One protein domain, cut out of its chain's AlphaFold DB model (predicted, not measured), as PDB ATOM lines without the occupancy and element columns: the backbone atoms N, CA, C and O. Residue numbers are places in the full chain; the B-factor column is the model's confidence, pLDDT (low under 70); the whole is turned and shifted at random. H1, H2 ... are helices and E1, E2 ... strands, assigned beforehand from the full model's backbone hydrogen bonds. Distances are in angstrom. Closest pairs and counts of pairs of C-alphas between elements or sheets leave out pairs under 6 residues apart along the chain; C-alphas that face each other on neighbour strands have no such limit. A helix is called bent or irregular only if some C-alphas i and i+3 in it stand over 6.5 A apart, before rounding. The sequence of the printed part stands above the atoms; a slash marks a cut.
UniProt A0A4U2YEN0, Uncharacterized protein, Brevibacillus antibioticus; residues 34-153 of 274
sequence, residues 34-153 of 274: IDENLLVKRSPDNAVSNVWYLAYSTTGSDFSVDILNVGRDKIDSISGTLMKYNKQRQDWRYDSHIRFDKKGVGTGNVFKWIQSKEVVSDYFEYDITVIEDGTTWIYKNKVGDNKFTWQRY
ATOM      1  N   ILE A  34       6.463 -32.490 -21.425       67.94
ATOM      2  CA  ILE A  34       6.561 -32.784 -19.992       67.94
ATOM      3  C   ILE A  34       6.743 -34.295 -19.831       67.94
ATOM      4  O   ILE A  34       5.997 -35.073 -20.420       67.94
ATOM      5  N   ASP A  35       7.730 -34.698 -19.036       72.19
ATOM      6  CA  ASP A  35       7.859 -36.071 -18.539       72.19
ATOM      7  C   ASP A  35       7.621 -36.105 -17.033       72.19
ATOM      8  O   ASP A  35       7.999 -35.179 -16.310       72.19
ATOM      9  N   GLU A  36       7.002 -37.189 -16.577       72.25
ATOM     10  CA  GLU A  36       6.294 -37.273 -15.311       72.25
ATOM     11  C   GLU A  36       6.713 -38.524 -14.534       72.25
ATOM     12  O   GLU A  36       6.546 -39.653 -14.995       72.25
ATOM     13  N   ASN A  37       7.222 -38.348 -13.313       74.19
ATOM     14  CA  ASN A  37       7.545 -39.465 -12.427       74.19
ATOM     15  C   ASN A  37       6.789 -39.316 -11.107       74.19
ATOM     16  O   ASN A  37       7.132 -38.462 -10.291       74.19
ATOM     17  N   LEU A  38       5.781 -40.165 -10.886       74.56
ATOM     18  CA  LEU A  38       5.022 -40.226  -9.635       74.56
ATOM     19  C   LEU A  38       5.560 -41.333  -8.728       74.56
ATOM     20  O   LEU A  38       5.608 -42.499  -9.125       74.56
ATOM     21  N   LEU A  39       5.877 -40.987  -7.481       75.44
ATOM     22  CA  LEU A  39       6.263 -41.961  -6.469       75.44
ATOM     23  C   LEU A  39       5.364 -41.873  -5.236       75.44
ATOM     24  O   LEU A  39       5.140 -40.801  -4.679       75.44
ATOM     25  N   VAL A  40       4.881 -43.033  -4.781       70.62
ATOM     26  CA  VAL A  40       4.100 -43.179  -3.547       70.62
ATOM     27  C   VAL A  40       4.881 -44.041  -2.563       70.62
ATOM     28  O   VAL A  40       5.016 -45.249  -2.761       70.62
ATOM     29  N   LYS A  41       5.374 -43.433  -1.480       66.44
ATOM     30  CA  LYS A  41       6.028 -44.146  -0.380       66.44
ATOM     31  C   LYS A  41       5.026 -44.399   0.741       66.44
ATOM     32  O   LYS A  41       4.254 -43.514   1.118       66.44
ATOM     33  N   ARG A  42       5.041 -45.618   1.278       64.00
ATOM     34  CA  ARG A  42       4.239 -46.007   2.440       64.00
ATOM     35  C   ARG A  42       5.135 -46.276   3.643       64.00
ATOM     36  O   ARG A  42       6.220 -46.834   3.492       64.00
ATOM     37  N   SER A  43       4.680 -45.885   4.826       67.25
ATOM     38  CA  SER A  43       5.305 -46.218   6.104       67.25
ATOM     39  C   SER A  43       5.081 -47.697   6.462       67.25
ATOM     40  O   SER A  43       4.257 -48.369   5.837       67.25
ATOM     41  N   PRO A  44       5.799 -48.236   7.469       70.19
ATOM     42  CA  PRO A  44       5.670 -49.639   7.884       70.19
ATOM     43  C   PRO A  44       4.255 -50.068   8.314       70.19
ATOM     44  O   PRO A  44       3.929 -51.248   8.251       70.19
ATOM     45  N   ASP A  45       3.406 -49.123   8.725       75.19
ATOM     46  CA  ASP A  45       1.980 -49.310   9.040       75.19
ATOM     47  C   ASP A  45       1.059 -49.193   7.806       75.19
ATOM     48  O   ASP A  45      -0.166 -49.168   7.926       75.19
ATOM     49  N   ASN A  46       1.645 -49.140   6.608       64.50
ATOM     50  CA  ASN A  46       0.978 -49.022   5.314       64.50
ATOM     51  C   ASN A  46       0.263 -47.675   5.066       64.50
ATOM     52  O   ASN A  46      -0.430 -47.531   4.047       64.50
ATOM     53  N   ALA A  47       0.443 -46.679   5.944       63.84
ATOM     54  CA  ALA A  47       0.019 -45.303   5.693       63.84
ATOM     55  C   ALA A  47       0.902 -44.655   4.612       63.84
ATOM     56  O   ALA A  47       2.038 -45.059   4.394       63.84
ATOM     57  N   VAL A  48       0.383 -43.667   3.884       63.62
ATOM     58  CA  VAL A  48       1.186 -42.919   2.904       63.62
ATOM     59  C   VAL A  48       2.124 -41.984   3.669       63.62
ATOM     60  O   VAL A  48       1.654 -41.100   4.386       63.62
ATOM     61  N   SER A  49       3.434 -42.202   3.551       64.31
ATOM     62  CA  SER A  49       4.448 -41.459   4.305       64.31
ATOM     63  C   SER A  49       4.942 -40.235   3.543       64.31
ATOM     64  O   SER A  49       5.075 -39.167   4.132       64.31
ATOM     65  N   ASN A  50       5.164 -40.376   2.234       68.19
ATOM     66  CA  ASN A  50       5.554 -39.277   1.360       68.19
ATOM     67  C   ASN A  50       5.109 -39.577  -0.086       68.19
ATOM     68  O   ASN A  50       5.194 -40.720  -0.543       68.19
ATOM     69  N   VAL A  51       4.597 -38.571  -0.793       77.56
ATOM     70  CA  VAL A  51       4.246 -38.657  -2.216       77.56
ATOM     71  C   VAL A  51       4.839 -37.446  -2.888       77.56
ATOM     72  O   VAL A  51       4.558 -36.309  -2.501       77.56
ATOM     73  N   TRP A  52       5.626 -37.698  -3.919       82.75
ATOM     74  CA  TRP A  52       6.175 -36.634  -4.725       82.75
ATOM     75  C   TRP A  52       6.167 -36.999  -6.197       82.75
ATOM     76  O   TRP A  52       6.123 -38.166  -6.595       82.75
ATOM     77  N   TYR A  53       6.152 -35.944  -6.990       84.56
ATOM     78  CA  TYR A  53       6.019 -35.960  -8.425       84.56
ATOM     79  C   TYR A  53       7.113 -35.070  -9.000       84.56
ATOM     80  O   TYR A  53       7.141 -33.874  -8.716       84.56
ATOM     81  N   LEU A  54       8.032 -35.668  -9.751       88.50
ATOM     82  CA  LEU A  54       9.149 -34.976 -10.383       88.50
ATOM     83  C   LEU A  54       8.848 -34.815 -11.871       88.50
ATOM     84  O   LEU A  54       8.604 -35.808 -12.560       88.50
ATOM     85  N   ALA A  55       8.872 -33.569 -12.336       88.12
ATOM     86  CA  ALA A  55       8.632 -33.214 -13.723       88.12
ATOM     87  C   ALA A  55       9.847 -32.547 -14.355       88.12
ATOM     88  O   ALA A  55      10.532 -31.725 -13.735       88.12
ATOM     89  N   TYR A  56      10.055 -32.873 -15.625       86.62
ATOM     90  CA  TYR A  56      11.049 -32.236 -16.476       86.62
ATOM     91  C   TYR A  56      10.345 -31.650 -17.681       86.62
ATOM     92  O   TYR A  56       9.580 -32.348 -18.347       86.62
ATOM     93  N   SER A  57      10.628 -30.389 -17.983       86.56
ATOM     94  CA  SER A  57      10.033 -29.726 -19.135       86.56
ATOM     95  C   SER A  57      11.054 -28.906 -19.903       86.56
ATOM     96  O   SER A  57      11.999 -28.353 -19.337       86.56
ATOM     97  N   THR A  58      10.852 -28.829 -21.215       85.19
ATOM     98  CA  THR A  58      11.563 -27.891 -22.084       85.19
ATOM     99  C   THR A  58      10.590 -26.919 -22.709       85.19
ATOM    100  O   THR A  58       9.590 -27.326 -23.297       85.19
ATOM    101  N   THR A  59      10.930 -25.639 -22.655       82.31
ATOM    102  CA  THR A  59      10.210 -24.568 -23.345       82.31
ATOM    103  C   THR A  59      11.064 -23.987 -24.474       82.31
ATOM    104  O   THR A  59      12.208 -24.394 -24.718       82.31
ATOM    105  N   GLY A  60      10.532 -22.957 -25.138       77.12
ATOM    106  CA  GLY A  60      11.281 -22.080 -26.036       77.12
ATOM    107  C   GLY A  60      12.594 -21.525 -25.460       77.12
ATOM    108  O   GLY A  60      13.511 -21.250 -26.228       77.12
ATOM    109  N   SER A  61      12.699 -21.386 -24.135       85.06
ATOM    110  CA  SER A  61      13.744 -20.601 -23.465       85.06
ATOM    111  C   SER A  61      14.506 -21.331 -22.366       85.06
ATOM    112  O   SER A  61      15.536 -20.829 -21.916       85.06
ATOM    113  N   ASP A  62      14.018 -22.473 -21.888       87.56
ATOM    114  CA  ASP A  62      14.608 -23.129 -20.726       87.56
ATOM    115  C   ASP A  62      14.344 -24.633 -20.660       87.56
ATOM    116  O   ASP A  62      13.433 -25.158 -21.303       87.56
ATOM    117  N   PHE A  63      15.172 -25.302 -19.858       91.44
ATOM    118  CA  PHE A  63      14.908 -26.619 -19.293       91.44
ATOM    119  C   PHE A  63      14.612 -26.446 -17.801       91.44
ATOM    120  O   PHE A  63      15.412 -25.841 -17.076       91.44
ATOM    121  N   SER A  64      13.493 -26.987 -17.334       93.31
ATOM    122  CA  SER A  64      13.040 -26.863 -15.949       93.31
ATOM    123  C   SER A  64      12.896 -28.222 -15.273       93.31
ATOM    124  O   SER A  64      12.470 -29.200 -15.885       93.31
ATOM    125  N   VAL A  65      13.277 -28.260 -13.997       94.12
ATOM    126  CA  VAL A  65      13.058 -29.377 -13.077       94.12
ATOM    127  C   VAL A  65      12.119 -28.881 -11.989       94.12
ATOM    128  O   VAL A  65      12.486 -28.008 -11.196       94.12
ATOM    129  N   ASP A  66      10.920 -29.441 -11.947       93.06
ATOM    130  CA  ASP A  66       9.861 -29.053 -11.026       93.06
ATOM    131  C   ASP A  66       9.465 -30.236 -10.156       93.06
ATOM    132  O   ASP A  66       9.528 -31.391 -10.576       93.06
ATOM    133  N   ILE A  67       9.048 -29.949  -8.926       91.31
ATOM    134  CA  ILE A  67       8.559 -30.979  -8.026       91.31
ATOM    135  C   ILE A  67       7.243 -30.583  -7.382       91.31
ATOM    136  O   ILE A  67       7.057 -29.452  -6.935       91.31
ATOM    137  N   LEU A  68       6.335 -31.541  -7.294       88.88
ATOM    138  CA  LEU A  68       5.169 -31.479  -6.432       88.88
ATOM    139  C   LEU A  68       5.389 -32.472  -5.299       88.88
ATOM    140  O   LEU A  68       5.451 -33.671  -5.531       88.88
ATOM    141  N   ASN A  69       5.516 -31.969  -4.079       86.44
ATOM    142  CA  ASN A  69       5.639 -32.769  -2.872       86.44
ATOM    143  C   ASN A  69       4.359 -32.595  -2.041       86.44
ATOM    144  O   ASN A  69       4.035 -31.486  -1.611       86.44
ATOM    145  N   VAL A  70       3.623 -33.687  -1.843       81.94
ATOM    146  CA  VAL A  70       2.411 -33.731  -1.009       81.94
ATOM    147  C   VAL A  70       2.623 -34.557   0.269       81.94
ATOM    148  O   VAL A  70       1.659 -34.922   0.945       81.94
ATOM    149  N   GLY A  71       3.880 -34.860   0.604       75.44
ATOM    150  CA  GLY A  71       4.289 -35.456   1.870       75.44
ATOM    151  C   GLY A  71       4.248 -34.502   3.059       75.44
ATOM    152  O   GLY A  71       3.871 -33.333   2.956       75.44
ATOM    153  N   ARG A  72       4.620 -35.035   4.227       77.06
ATOM    154  CA  ARG A  72       4.593 -34.292   5.500       77.06
ATOM    155  C   ARG A  72       5.777 -33.343   5.662       77.06
ATOM    156  O   ARG A  72       5.650 -32.333   6.354       77.06
ATOM    157  N   ASP A  73       6.901 -33.669   5.050       84.94
ATOM    158  CA  ASP A  73       8.159 -32.948   5.128       84.94
ATOM    159  C   ASP A  73       8.781 -32.736   3.745       84.94
ATOM    160  O   ASP A  73       8.253 -33.127   2.702       84.94
ATOM    161  N   LYS A  74       9.864 -31.963   3.738       90.31
ATOM    162  CA  LYS A  74      10.568 -31.578   2.519       90.31
ATOM    163  C   LYS A  74      11.506 -32.699   2.108       90.31
ATOM    164  O   LYS A  74      12.156 -33.263   2.972       90.31
ATOM    165  N   ILE A  75      11.670 -32.875   0.800       90.88
ATOM    166  CA  ILE A  75      12.625 -33.836   0.261       90.88
ATOM    167  C   ILE A  75      14.045 -33.455   0.681       90.88
ATOM    168  O   ILE A  75      14.432 -32.289   0.522       90.88
ATOM    169  N   ASP A  76      14.823 -34.414   1.180       93.81
ATOM    170  CA  ASP A  76      16.162 -34.178   1.725       93.81
ATOM    171  C   ASP A  76      17.050 -33.446   0.718       93.81
ATOM    172  O   ASP A  76      17.613 -32.385   1.025       93.81
ATOM    173  N   SER A  77      17.162 -33.980  -0.504       95.62
ATOM    174  CA  SER A  77      17.880 -33.300  -1.581       95.62
ATOM    175  C   SER A  77      17.529 -33.780  -2.982       95.62
ATOM    176  O   SER A  77      17.178 -34.936  -3.213       95.62
ATOM    177  N   ILE A  78      17.689 -32.868  -3.938       96.44
ATOM    178  CA  ILE A  78      17.660 -33.155  -5.367       96.44
ATOM    179  C   ILE A  78      18.891 -32.517  -5.988       96.44
ATOM    180  O   ILE A  78      19.137 -31.321  -5.831       96.44
ATOM    181  N   SER A  79      19.657 -33.320  -6.710       97.56
ATOM    182  CA  SER A  79      20.848 -32.882  -7.424       97.56
ATOM    183  C   SER A  79      20.850 -33.447  -8.831       97.56
ATOM    184  O   SER A  79      20.165 -34.426  -9.119       97.56
ATOM    185  N   GLY A  80      21.612 -32.846  -9.732       96.38
ATOM    186  CA  GLY A  80      21.713 -33.388 -11.072       96.38
ATOM    187  C   GLY A  80      22.713 -32.684 -11.961       96.38
ATOM    188  O   GLY A  80      23.268 -31.636 -11.627       96.38
ATOM    189  N   THR A  81      22.939 -33.296 -13.118       96.44
ATOM    190  CA  THR A  81      23.666 -32.703 -14.238       96.44
ATOM    191  C   THR A  81      22.746 -32.658 -15.448       96.44
ATOM    192  O   THR A  81      22.188 -33.686 -15.829       96.44
ATOM    193  N   LEU A  82      22.627 -31.485 -16.062       95.19
ATOM    194  CA  LEU A  82      22.000 -31.302 -17.366       95.19
ATOM    195  C   LEU A  82      23.091 -31.064 -18.407       95.19
ATOM    196  O   LEU A  82      24.068 -30.371 -18.127       95.19
ATOM    197  N   MET A  83      22.931 -31.632 -19.594       95.62
ATOM    198  CA  MET A  83      23.830 -31.474 -20.736       95.62
ATOM    199  C   MET A  83      23.014 -31.068 -21.957       95.62
ATOM    200  O   MET A  83      21.922 -31.588 -22.165       95.62
ATOM    201  N   LYS A  84      23.550 -30.160 -22.767       95.31
ATOM    202  CA  LYS A  84      22.938 -29.696 -24.011       95.31
ATOM    203  C   LYS A  84      23.816 -30.075 -25.191       95.31
ATOM    204  O   LYS A  84      25.046 -29.973 -25.128       95.31
ATOM    205  N   TYR A  85      23.165 -30.475 -26.272       95.12
ATOM    206  CA  TYR A  85      23.812 -30.773 -27.536       95.12
ATOM    207  C   TYR A  85      23.103 -30.039 -28.661       95.12
ATOM    208  O   TYR A  85      21.877 -30.004 -28.713       95.12
ATOM    209  N   ASN A  86      23.890 -29.510 -29.587       96.19
ATOM    210  CA  ASN A  86      23.420 -28.749 -30.729       96.19
ATOM    211  C   ASN A  86      23.567 -29.577 -32.007       96.19
ATOM    212  O   ASN A  86      24.583 -30.255 -32.202       96.19
ATOM    213  N   LYS A  87      22.570 -29.514 -32.895       95.19
ATOM    214  CA  LYS A  87      22.672 -30.110 -34.230       95.19
ATOM    215  C   LYS A  87      23.579 -29.242 -35.100       95.19
ATOM    216  O   LYS A  87      23.383 -28.034 -35.213       95.19
ATOM    217  N   GLN A  88      24.547 -29.876 -35.751       94.19
ATOM    218  CA  GLN A  88      25.388 -29.269 -36.774       94.19
ATOM    219  C   GLN A  88      25.491 -30.220 -37.966       94.19
ATOM    220  O   GLN A  88      26.200 -31.226 -37.933       94.19
ATOM    221  N   ARG A  89      24.780 -29.885 -39.042       93.06
ATOM    222  CA  ARG A  89      24.532 -30.755 -40.193       93.06
ATOM    223  C   ARG A  89      24.005 -32.110 -39.728       93.06
ATOM    224  O   ARG A  89      22.893 -32.174 -39.222       93.06
ATOM    225  N   GLN A  90      24.794 -33.169 -39.877       91.25
ATOM    226  CA  GLN A  90      24.411 -34.530 -39.504       91.25
ATOM    227  C   GLN A  90      24.756 -34.850 -38.047       91.25
ATOM    228  O   GLN A  90      24.113 -35.704 -37.437       91.25
ATOM    229  N   ASP A  91      25.699 -34.123 -37.451       93.69
ATOM    230  CA  ASP A  91      26.258 -34.456 -36.148       93.69
ATOM    231  C   ASP A  91      25.543 -33.739 -35.005       93.69
ATOM    232  O   ASP A  91      25.141 -32.579 -35.115       93.69
ATOM    233  N   TRP A  92      25.477 -34.412 -33.860       93.31
ATOM    234  CA  TRP A  92      25.141 -33.793 -32.584       93.31
ATOM    235  C   TRP A  92      26.424 -33.457 -31.830       93.31
ATOM    236  O   TRP A  92      27.229 -34.341 -31.529       93.31
ATOM    237  N   ARG A  93      26.626 -32.175 -31.528       95.06
ATOM    238  CA  ARG A  93      27.824 -31.674 -30.851       95.06
ATOM    239  C   ARG A  93      27.476 -31.255 -29.437       95.06
ATOM    240  O   ARG A  93      26.491 -30.561 -29.224       95.06
ATOM    241  N   TYR A  94      28.290 -31.688 -28.482       95.44
ATOM    242  CA  TYR A  94      28.197 -31.196 -27.113       95.44
ATOM    243  C   TYR A  94      28.381 -29.673 -27.107       95.44
ATOM    244  O   TYR A  94      29.321 -29.170 -27.722       95.44
ATOM    245  N   ASP A  95      27.485 -28.976 -26.419       95.62
ATOM    246  CA  ASP A  95      27.494 -27.521 -26.285       95.62
ATOM    247  C   ASP A  95      27.937 -27.128 -24.874       95.62
ATOM    248  O   ASP A  95      29.004 -26.552 -24.657       95.62
ATOM    249  N   SER A  96      27.131 -27.498 -23.883       96.06
ATOM    250  CA  SER A  96      27.319 -27.059 -22.508       96.06
ATOM    251  C   SER A  96      26.702 -28.033 -21.508       96.06
ATOM    252  O   SER A  96      25.932 -28.931 -21.858       96.06
ATOM    253  N   HIS A  97      27.059 -27.868 -20.237       96.75
ATOM    254  CA  HIS A  97      26.430 -28.579 -19.134       96.75
ATOM    255  C   HIS A  97      26.290 -27.663 -17.926       96.75
ATOM    256  O   HIS A  97      27.027 -26.685 -17.776       96.75
ATOM    257  N   ILE A  98      25.377 -28.023 -17.033       97.69
ATOM    258  CA  ILE A  98      25.219 -27.377 -15.737       97.69
ATOM    259  C   ILE A  98      24.924 -28.421 -14.667       97.69
ATOM    260  O   ILE A  98      24.339 -29.471 -14.937       97.69
ATOM    261  N   ARG A  99      25.353 -28.135 -13.440       97.62
ATOM    262  CA  ARG A  99      25.038 -28.941 -12.264       97.62
ATOM    263  C   ARG A  99      24.190 -28.137 -11.304       97.62
ATOM    264  O   ARG A  99      24.382 -26.930 -11.175       97.62
ATOM    265  N   PHE A 100      23.304 -28.824 -10.609       97.38
ATOM    266  CA  PHE A 100      22.508 -28.241  -9.545       97.38
ATOM    267  C   PHE A 100      22.456 -29.185  -8.346       97.38
ATOM    268  O   PHE A 100      22.568 -30.401  -8.490       97.38
ATOM    269  N   ASP A 101      22.299 -28.599  -7.165       97.19
ATOM    270  CA  ASP A 101      22.102 -29.286  -5.892       97.19
ATOM    271  C   ASP A 101      21.184 -28.410  -5.040       97.19
ATOM    272  O   ASP A 101      21.440 -27.214  -4.868       97.19
ATOM    273  N   LYS A 102      20.083 -28.981  -4.558       96.69
ATOM    274  CA  LYS A 102      19.110 -28.292  -3.713       96.69
ATOM    275  C   LYS A 102      18.717 -29.204  -2.566       96.69
ATOM    276  O   LYS A 102      18.331 -30.347  -2.787       96.69
ATOM    277  N   LYS A 103      18.781 -28.682  -1.343       96.12
ATOM    278  CA  LYS A 103      18.431 -29.401  -0.111       96.12
ATOM    279  C   LYS A 103      17.126 -28.885   0.469       96.12
ATOM    280  O   LYS A 103      16.815 -27.706   0.296       96.12
ATOM    281  N   GLY A 104      16.398 -29.741   1.183       92.81
ATOM    282  CA  GLY A 104      15.129 -29.379   1.812       92.81
ATOM    283  C   GLY A 104      14.142 -28.832   0.780       92.81
ATOM    284  O   GLY A 104      13.759 -27.658   0.822       92.81
ATOM    285  N   VAL A 105      13.764 -29.675  -0.176       91.69
ATOM    286  CA  VAL A 105      12.961 -29.309  -1.340       91.69
ATOM    287  C   VAL A 105      11.470 -29.522  -1.050       91.69
ATOM    288  O   VAL A 105      11.001 -30.638  -0.838       91.69
ATOM    289  N   GLY A 106      10.712 -28.425  -1.005       89.62
ATOM    290  CA  GLY A 106       9.244 -28.462  -1.018       89.62
ATOM    291  C   GLY A 106       8.696 -28.436  -2.446       89.62
ATOM    292  O   GLY A 106       9.450 -28.573  -3.400       89.62
ATOM    293  N   THR A 107       7.399 -28.192  -2.602       90.88
ATOM    294  CA  THR A 107       6.773 -28.015  -3.923       90.88
ATOM    295  C   THR A 107       7.270 -26.759  -4.640       90.88
ATOM    296  O   THR A 107       7.374 -25.689  -4.036       90.88
ATOM    297  N   GLY A 108       7.519 -26.877  -5.944       91.69
ATOM    298  CA  GLY A 108       7.836 -25.784  -6.856       91.69
ATOM    299  C   GLY A 108       9.026 -26.092  -7.761       91.69
ATOM    300  O   GLY A 108       9.476 -27.232  -7.877       91.69
ATOM    301  N   ASN A 109       9.562 -25.041  -8.382       93.56
ATOM    302  CA  ASN A 109      10.735 -25.167  -9.232       93.56
ATOM    303  C   ASN A 109      11.974 -25.519  -8.400       93.56
ATOM    304  O   ASN A 109      12.372 -24.805  -7.468       93.56
ATOM    305  N   VAL A 110      12.588 -26.650  -8.733       95.50
ATOM    306  CA  VAL A 110      13.848 -27.099  -8.142       95.50
ATOM    307  C   VAL A 110      14.979 -26.334  -8.801       95.50
ATOM    308  O   VAL A 110      15.777 -25.702  -8.105       95.50
ATOM    309  N   PHE A 111      15.001 -26.356 -10.131       96.56
ATOM    310  CA  PHE A 111      16.039 -25.751 -10.940       96.56
ATOM    311  C   PHE A 111      15.486 -25.314 -12.300       96.56
ATOM    312  O   PHE A 111      14.610 -25.967 -12.867       96.56
ATOM    313  N   LYS A 112      16.035 -24.222 -12.835       95.56
ATOM    314  CA  LYS A 112      15.745 -23.725 -14.180       95.56
ATOM    315  C   LYS A 112      17.051 -23.362 -14.871       95.56
ATOM    316  O   LYS A 112      17.805 -22.523 -14.378       95.56
ATOM    317  N   TRP A 113      17.290 -23.967 -16.028       96.06
ATOM    318  CA  TRP A 113      18.428 -23.659 -16.880       96.06
ATOM    319  C   TRP A 113      17.966 -22.878 -18.106       96.06
ATOM    320  O   TRP A 113      17.378 -23.440 -19.029       96.06
ATOM    321  N   ILE A 114      18.225 -21.570 -18.106       94.12
ATOM    322  CA  ILE A 114      17.903 -20.694 -19.237       94.12
ATOM    323  C   ILE A 114      18.861 -21.011 -20.385       94.12
ATOM    324  O   ILE A 114      20.080 -20.939 -20.210       94.12
ATOM    325  N   GLN A 115      18.302 -21.368 -21.539       91.81
ATOM    326  CA  GLN A 115      19.023 -21.758 -22.748       91.81
ATOM    327  C   GLN A 115      18.290 -21.256 -23.993       91.81
ATOM    328  O   GLN A 115      17.229 -21.778 -24.361       91.81
ATOM    329  N   SER A 116      18.896 -20.273 -24.660       85.88
ATOM    330  CA  SER A 116      18.463 -19.756 -25.956       85.88
ATOM    331  C   SER A 116      18.493 -20.846 -27.034       85.88
ATOM    332  O   SER A 116      19.329 -21.755 -27.016       85.88
ATOM    333  N   LYS A 117      17.556 -20.753 -27.983       86.88
ATOM    334  CA  LYS A 117      17.519 -21.570 -29.200       86.88
ATOM    335  C   LYS A 117      18.351 -20.887 -30.283       86.88
ATOM    336  O   LYS A 117      17.839 -20.073 -31.041       86.88
ATOM    337  N   GLU A 118      19.642 -21.188 -30.326       90.19
ATOM    338  CA  GLU A 118      20.592 -20.555 -31.267       90.19
ATOM    339  C   GLU A 118      20.967 -21.456 -32.450       90.19
ATOM    340  O   GLU A 118      21.640 -21.030 -33.382       90.19
ATOM    341  N   VAL A 119      20.508 -22.706 -32.436       94.81
ATOM    342  CA  VAL A 119      20.743 -23.702 -33.485       94.81
ATOM    343  C   VAL A 119      19.417 -24.243 -34.000       94.81
ATOM    344  O   VAL A 119      18.415 -24.165 -33.294       94.81
ATOM    345  N   VAL A 120      19.403 -24.805 -35.212       95.19
ATOM    346  CA  VAL A 120      18.202 -25.358 -35.866       95.19
ATOM    347  C   VAL A 120      17.498 -26.400 -34.994       95.19
ATOM    348  O   VAL A 120      16.272 -26.511 -35.015       95.19
ATOM    349  N   SER A 121      18.271 -27.131 -34.189       94.94
ATOM    350  CA  SER A 121      17.761 -28.020 -33.162       94.94
ATOM    351  C   SER A 121      18.799 -28.258 -32.072       94.94
ATOM    352  O   SER A 121      19.996 -28.370 -32.349       94.94
ATOM    353  N   ASP A 122      18.323 -28.355 -30.837       94.50
ATOM    354  CA  ASP A 122      19.087 -28.791 -29.673       94.50
ATOM    355  C   ASP A 122      18.341 -29.907 -28.935       94.50
ATOM    356  O   ASP A 122      17.140 -30.080 -29.127       94.50
ATOM    357  N   TYR A 123      19.036 -30.690 -28.112       93.56
ATOM    358  CA  TYR A 123      18.390 -31.572 -27.136       93.56
ATOM    359  C   TYR A 123      19.111 -31.547 -25.795       93.56
ATOM    360  O   TYR A 123      20.290 -31.184 -25.702       93.56
ATOM    361  N   PHE A 124      18.384 -31.978 -24.763       93.62
ATOM    362  CA  PHE A 124      18.867 -32.031 -23.392       93.62
ATOM    363  C   PHE A 124      18.967 -33.461 -22.873       93.62
ATOM    364  O   PHE A 124      18.023 -34.246 -22.940       93.62
ATOM    365  N   GLU A 125      20.115 -33.764 -22.282       94.06
ATOM    366  CA  GLU A 125      20.319 -34.936 -21.445       94.06
ATOM    367  C   GLU A 125      20.276 -34.534 -19.968       94.06
ATOM    368  O   GLU A 125      20.818 -33.495 -19.584       94.06
ATOM    369  N   TYR A 126      19.687 -35.374 -19.122       92.38
ATOM    370  CA  TYR A 126      19.671 -35.213 -17.675       92.38
ATOM    371  C   TYR A 126      20.107 -36.485 -16.950       92.38
ATOM    372  O   TYR A 126      20.015 -37.608 -17.453       92.38
ATOM    373  N   ASP A 127      20.617 -36.269 -15.745       93.88
ATOM    374  CA  ASP A 127      20.983 -37.280 -14.760       93.88
ATOM    375  C   ASP A 127      20.739 -36.671 -13.388       93.88
ATOM    376  O   ASP A 127      21.482 -35.786 -12.952       93.88
ATOM    377  N   ILE A 128      19.609 -37.038 -12.795       94.56
ATOM    378  CA  ILE A 128      19.025 -36.389 -11.629       94.56
ATOM    379  C   ILE A 128      18.902 -37.427 -10.526       94.56
ATOM    380  O   ILE A 128      18.315 -38.491 -10.711       94.56
ATOM    381  N   THR A 129      19.461 -37.093  -9.373       95.69
ATOM    382  CA  THR A 129      19.410 -37.894  -8.160       95.69
ATOM    383  C   THR A 129      18.483 -37.223  -7.157       95.69
ATOM    384  O   THR A 129      18.705 -36.074  -6.776       95.69
ATOM    385  N   VAL A 130      17.476 -37.960  -6.700       93.75
ATOM    386  CA  VAL A 130      16.642 -37.592  -5.553       93.75
ATOM    387  C   VAL A 130      17.089 -38.436  -4.368       93.75
ATOM    388  O   VAL A 130      17.233 -39.651  -4.499       93.75
ATOM    389  N   ILE A 131      17.313 -37.805  -3.220       93.12
ATOM    390  CA  ILE A 131      17.552 -38.488  -1.948       93.12
ATOM    391  C   ILE A 131      16.440 -38.075  -0.997       93.12
ATOM    392  O   ILE A 131      16.157 -36.885  -0.880       93.12
ATOM    393  N   GLU A 132      15.829 -39.062  -0.352       89.50
ATOM    394  CA  GLU A 132      14.788 -38.872   0.657       89.50
ATOM    395  C   GLU A 132      14.804 -40.029   1.653       89.50
ATOM    396  O   GLU A 132      14.726 -41.197   1.256       89.50
ATOM    397  N   ASP A 133      14.881 -39.711   2.947       87.19
ATOM    398  CA  ASP A 133      14.896 -40.664   4.060       87.19
ATOM    399  C   ASP A 133      15.930 -41.788   3.863       87.19
ATOM    400  O   ASP A 133      15.647 -42.981   4.039       87.19
ATOM    401  N   GLY A 134      17.122 -41.432   3.384       84.69
ATOM    402  CA  GLY A 134      18.192 -42.390   3.086       84.69
ATOM    403  C   GLY A 134      17.943 -43.299   1.872       84.69
ATOM    404  O   GLY A 134      18.774 -44.158   1.580       84.69
ATOM    405  N   THR A 135      16.841 -43.119   1.139       88.44
ATOM    406  CA  THR A 135      16.601 -43.776  -0.153       88.44
ATOM    407  C   THR A 135      17.094 -42.884  -1.289       88.44
ATOM    408  O   THR A 135      17.005 -41.664  -1.206       88.44
ATOM    409  N   THR A 136      17.644 -43.484  -2.346       92.25
ATOM    410  CA  THR A 136      18.164 -42.771  -3.520       92.25
ATOM    411  C   THR A 136      17.447 -43.232  -4.786       92.25
ATOM    412  O   THR A 136      17.391 -44.431  -5.059       92.25
ATOM    413  N   TRP A 137      16.955 -42.282  -5.580       92.38
ATOM    414  CA  TRP A 137      16.389 -42.509  -6.911       92.38
ATOM    415  C   TRP A 137      17.213 -41.774  -7.955       92.38
ATOM    416  O   TRP A 137      17.630 -40.640  -7.728       92.38
ATOM    417  N   ILE A 138      17.435 -42.420  -9.098       91.56
ATOM    418  CA  ILE A 138      18.235 -41.880 -10.199       91.56
ATOM    419  C   ILE A 138      17.386 -41.895 -11.466       91.56
ATOM    420  O   ILE A 138      16.927 -42.954 -11.896       91.56
ATOM    421  N   TYR A 139      17.240 -40.729 -12.084       90.56
ATOM    422  CA  TYR A 139      16.501 -40.511 -13.321       90.56
ATOM    423  C   TYR A 139      17.448 -40.002 -14.399       90.56
ATOM    424  O   TYR A 139      18.175 -39.033 -14.189       90.56
ATOM    425  N   LYS A 140      17.447 -40.650 -15.563       89.69
ATOM    426  CA  LYS A 140      18.336 -40.305 -16.677       89.69
ATOM    427  C   LYS A 140      17.682 -40.602 -18.020       89.69
ATOM    428  O   LYS A 140      17.002 -41.615 -18.149       89.69
ATOM    429  N   ASN A 141      17.987 -39.792 -19.029       89.38
ATOM    430  CA  ASN A 141      17.557 -40.001 -20.422       89.38
ATOM    431  C   ASN A 141      18.737 -40.211 -21.401       89.38
ATOM    432  O   ASN A 141      18.573 -40.133 -22.612       89.38
ATOM    433  N   LYS A 142      19.939 -40.496 -20.883       78.44
ATOM    434  CA  LYS A 142      21.201 -40.564 -21.650       78.44
ATOM    435  C   LYS A 142      21.358 -41.772 -22.594       78.44
ATOM    436  O   LYS A 142      22.406 -41.909 -23.221       78.44
ATOM    437  N   VAL A 143      20.399 -42.701 -22.655       66.25
ATOM    438  CA  VAL A 143      20.533 -43.970 -23.402       66.25
ATOM    439  C   VAL A 143      19.218 -44.327 -24.096       66.25
ATOM    440  O   VAL A 143      18.158 -44.212 -23.487       66.25
ATOM    441  N   GLY A 144      19.305 -44.826 -25.334       65.44
ATOM    442  CA  GLY A 144      18.163 -45.330 -26.105       65.44
ATOM    443  C   GLY A 144      17.306 -44.233 -26.742       65.44
ATOM    444  O   GLY A 144      17.741 -43.087 -26.874       65.44
ATOM    445  N   ASP A 145      16.085 -44.601 -27.130       61.44
ATOM    446  CA  ASP A 145      15.178 -43.771 -27.938       61.44
ATOM    447  C   ASP A 145      14.702 -42.493 -27.216       61.44
ATOM    448  O   ASP A 145      14.388 -41.490 -27.855       61.44
ATOM    449  N   ASN A 146      14.744 -42.469 -25.878       72.12
ATOM    450  CA  ASN A 146      14.286 -41.329 -25.073       72.12
ATOM    451  C   ASN A 146      15.249 -40.129 -25.105       72.12
ATOM    452  O   ASN A 146      14.905 -39.042 -24.648       72.12
ATOM    453  N   LYS A 147      16.461 -40.280 -25.650       76.44
ATOM    454  CA  LYS A 147      17.464 -39.207 -25.702       76.44
ATOM    455  C   LYS A 147      16.954 -37.935 -26.392       76.44
ATOM    456  O   LYS A 147      17.308 -36.828 -25.997       76.44
ATOM    457  N   PHE A 148      16.106 -38.094 -27.406       84.38
ATOM    458  CA  PHE A 148      15.573 -36.981 -28.190       84.38
ATOM    459  C   PHE A 148      14.219 -36.471 -27.697       84.38
ATOM    460  O   PHE A 148      13.673 -35.545 -28.291       84.38
ATOM    461  N   THR A 149      13.658 -37.022 -26.623       83.75
ATOM    462  CA  THR A 149      12.345 -36.589 -26.120       83.75
ATOM    463  C   THR A 149      12.352 -35.113 -25.685       83.75
ATOM    464  O   THR A 149      11.360 -34.423 -25.874       83.75
ATOM    465  N   TRP A 150      13.495 -34.579 -25.234       87.62
ATOM    466  CA  TRP A 150      13.684 -33.167 -24.858       87.62
ATOM    467  C   TRP A 150      14.432 -32.387 -25.942       87.62
ATOM    468  O   TRP A 150      15.234 -31.500 -25.655       87.62
ATOM    469  N   GLN A 151      14.238 -32.770 -27.202       90.06
ATOM    470  CA  GLN A 151      14.743 -32.020 -28.344       90.06
ATOM    471  C   GLN A 151      13.815 -30.853 -28.647       90.06
ATOM    472  O   GLN A 151      12.594 -31.001 -28.648       90.06
ATOM    473  N   ARG A 152      14.396 -29.706 -28.977       91.12
ATOM    474  CA  ARG A 152      13.670 -28.541 -29.456       91.12
ATOM    475  C   ARG A 152      14.082 -28.231 -30.883       91.12
ATOM    476  O   ARG A 152      15.220 -28.467 -31.290       91.12
ATOM    477  N   TYR A 153      13.153 -27.637 -31.618       91.62
ATOM    478  CA  TYR A 153      13.401 -27.096 -32.945       91.62
ATOM    479  C   TYR A 153      13.368 -25.568 -32.920       91.62
ATOM    480  O   TYR A 153      12.657 -24.949 -32.114       91.62
TER     481      TYR A 153
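Overview. This is residues 34 to 153 of the 274 residues of an uncharacterized protein of Brevibacillus antibioticus (UniProt A0A4U2YEN0). This is a long, narrow sandwich of two antiparallel sheets, with E4, E5, E7, E8 and E9 in one layer and E1, E2, E3 and E6 in the other, their strands running roughly along its length. The hairpin turns E1 to E2 and E4 to E5 lie at opposite ends of this rod; the short H1 sits beside E7, between E8 and E9 in the chain. The 120 printed residues have nine named strands and one named helix, in the order E1 E2 E3 E4 E5 E6 E7 E8 H1 E9, and the class is mostly strand. The first sheet is branched at E7 and the second has the order E1 E2 E3 E6. The whole is only just compact, close to loose, with a radius of gyration of the C-alphas of 15.9 A and spans of 57 by 25 by 20 A.

Arrangement. Begin with E7, residues 121 to 132. On one side of it is E4, residues 75 to 88, with N 125 and O 83 at 2.8 A. On the other side are E8, residues 135 to 140, with N 130 and O 137 at 2.9 A, and E9, residues 151 to 153, with N 152 and O 122 at 2.8 A. E5, residues 91 to 105, forms a hairpin with E4, where N 82 and O 98 are 2.9 A apart; it bends by 51 degrees at residue 95. H1, residues 145 to 148, only grazes this twisted sheet; its closest C-alpha pair with E7 is Phe 148 and Tyr 123, 6.2 A. H1 is too short for an O i to N i+4 pair, and its one O i to N i+3 pair is not within hydrogen-bond range. In the other sheet, E1, residues 34 to 42, E2, residues 48 to 58, and E3, residues 62 to 69, form a meander, each strand the antiparallel neighbour of the one before. Look at N 37 and O 54, 3.0 A, and N 55 and O 66, 2.9 A. E6, residues 108 to 114, pairs with E3 through N 65 and O 111, 2.9 A. The facing parts of this sandwich, two sheets face to face, are 9.7 A centre to centre, with strands at 19 degrees. The closest C-alphas of E5 and E6 are Lys 102 and Val 110, 7.0 A; E1 and E8 are apart.

Along the chain. Find C-alpha 34 at (6.561, -32.784, -19.992), where E1 begins. E4 runs 39.4 A from C-alpha 75 at (12.625, -33.836, 0.261); E5 measures 37.6 A, E7 35.6 A and E2 31.0 A. H1 is irregular, but only just: C-alphas 145 and 148 are 6.8 A apart. E9 ends at C-alpha 153, (13.401, -27.096, -32.945).

Size, cuts and confidence. The two C-alphas farthest apart are those of Asp 45 and Arg 89, 57.2 A. The printed part has no cut, and no link is long. Look for pLDDT under 70 at residues 34, 41 to 43, 46 to 50 and 143 to 145.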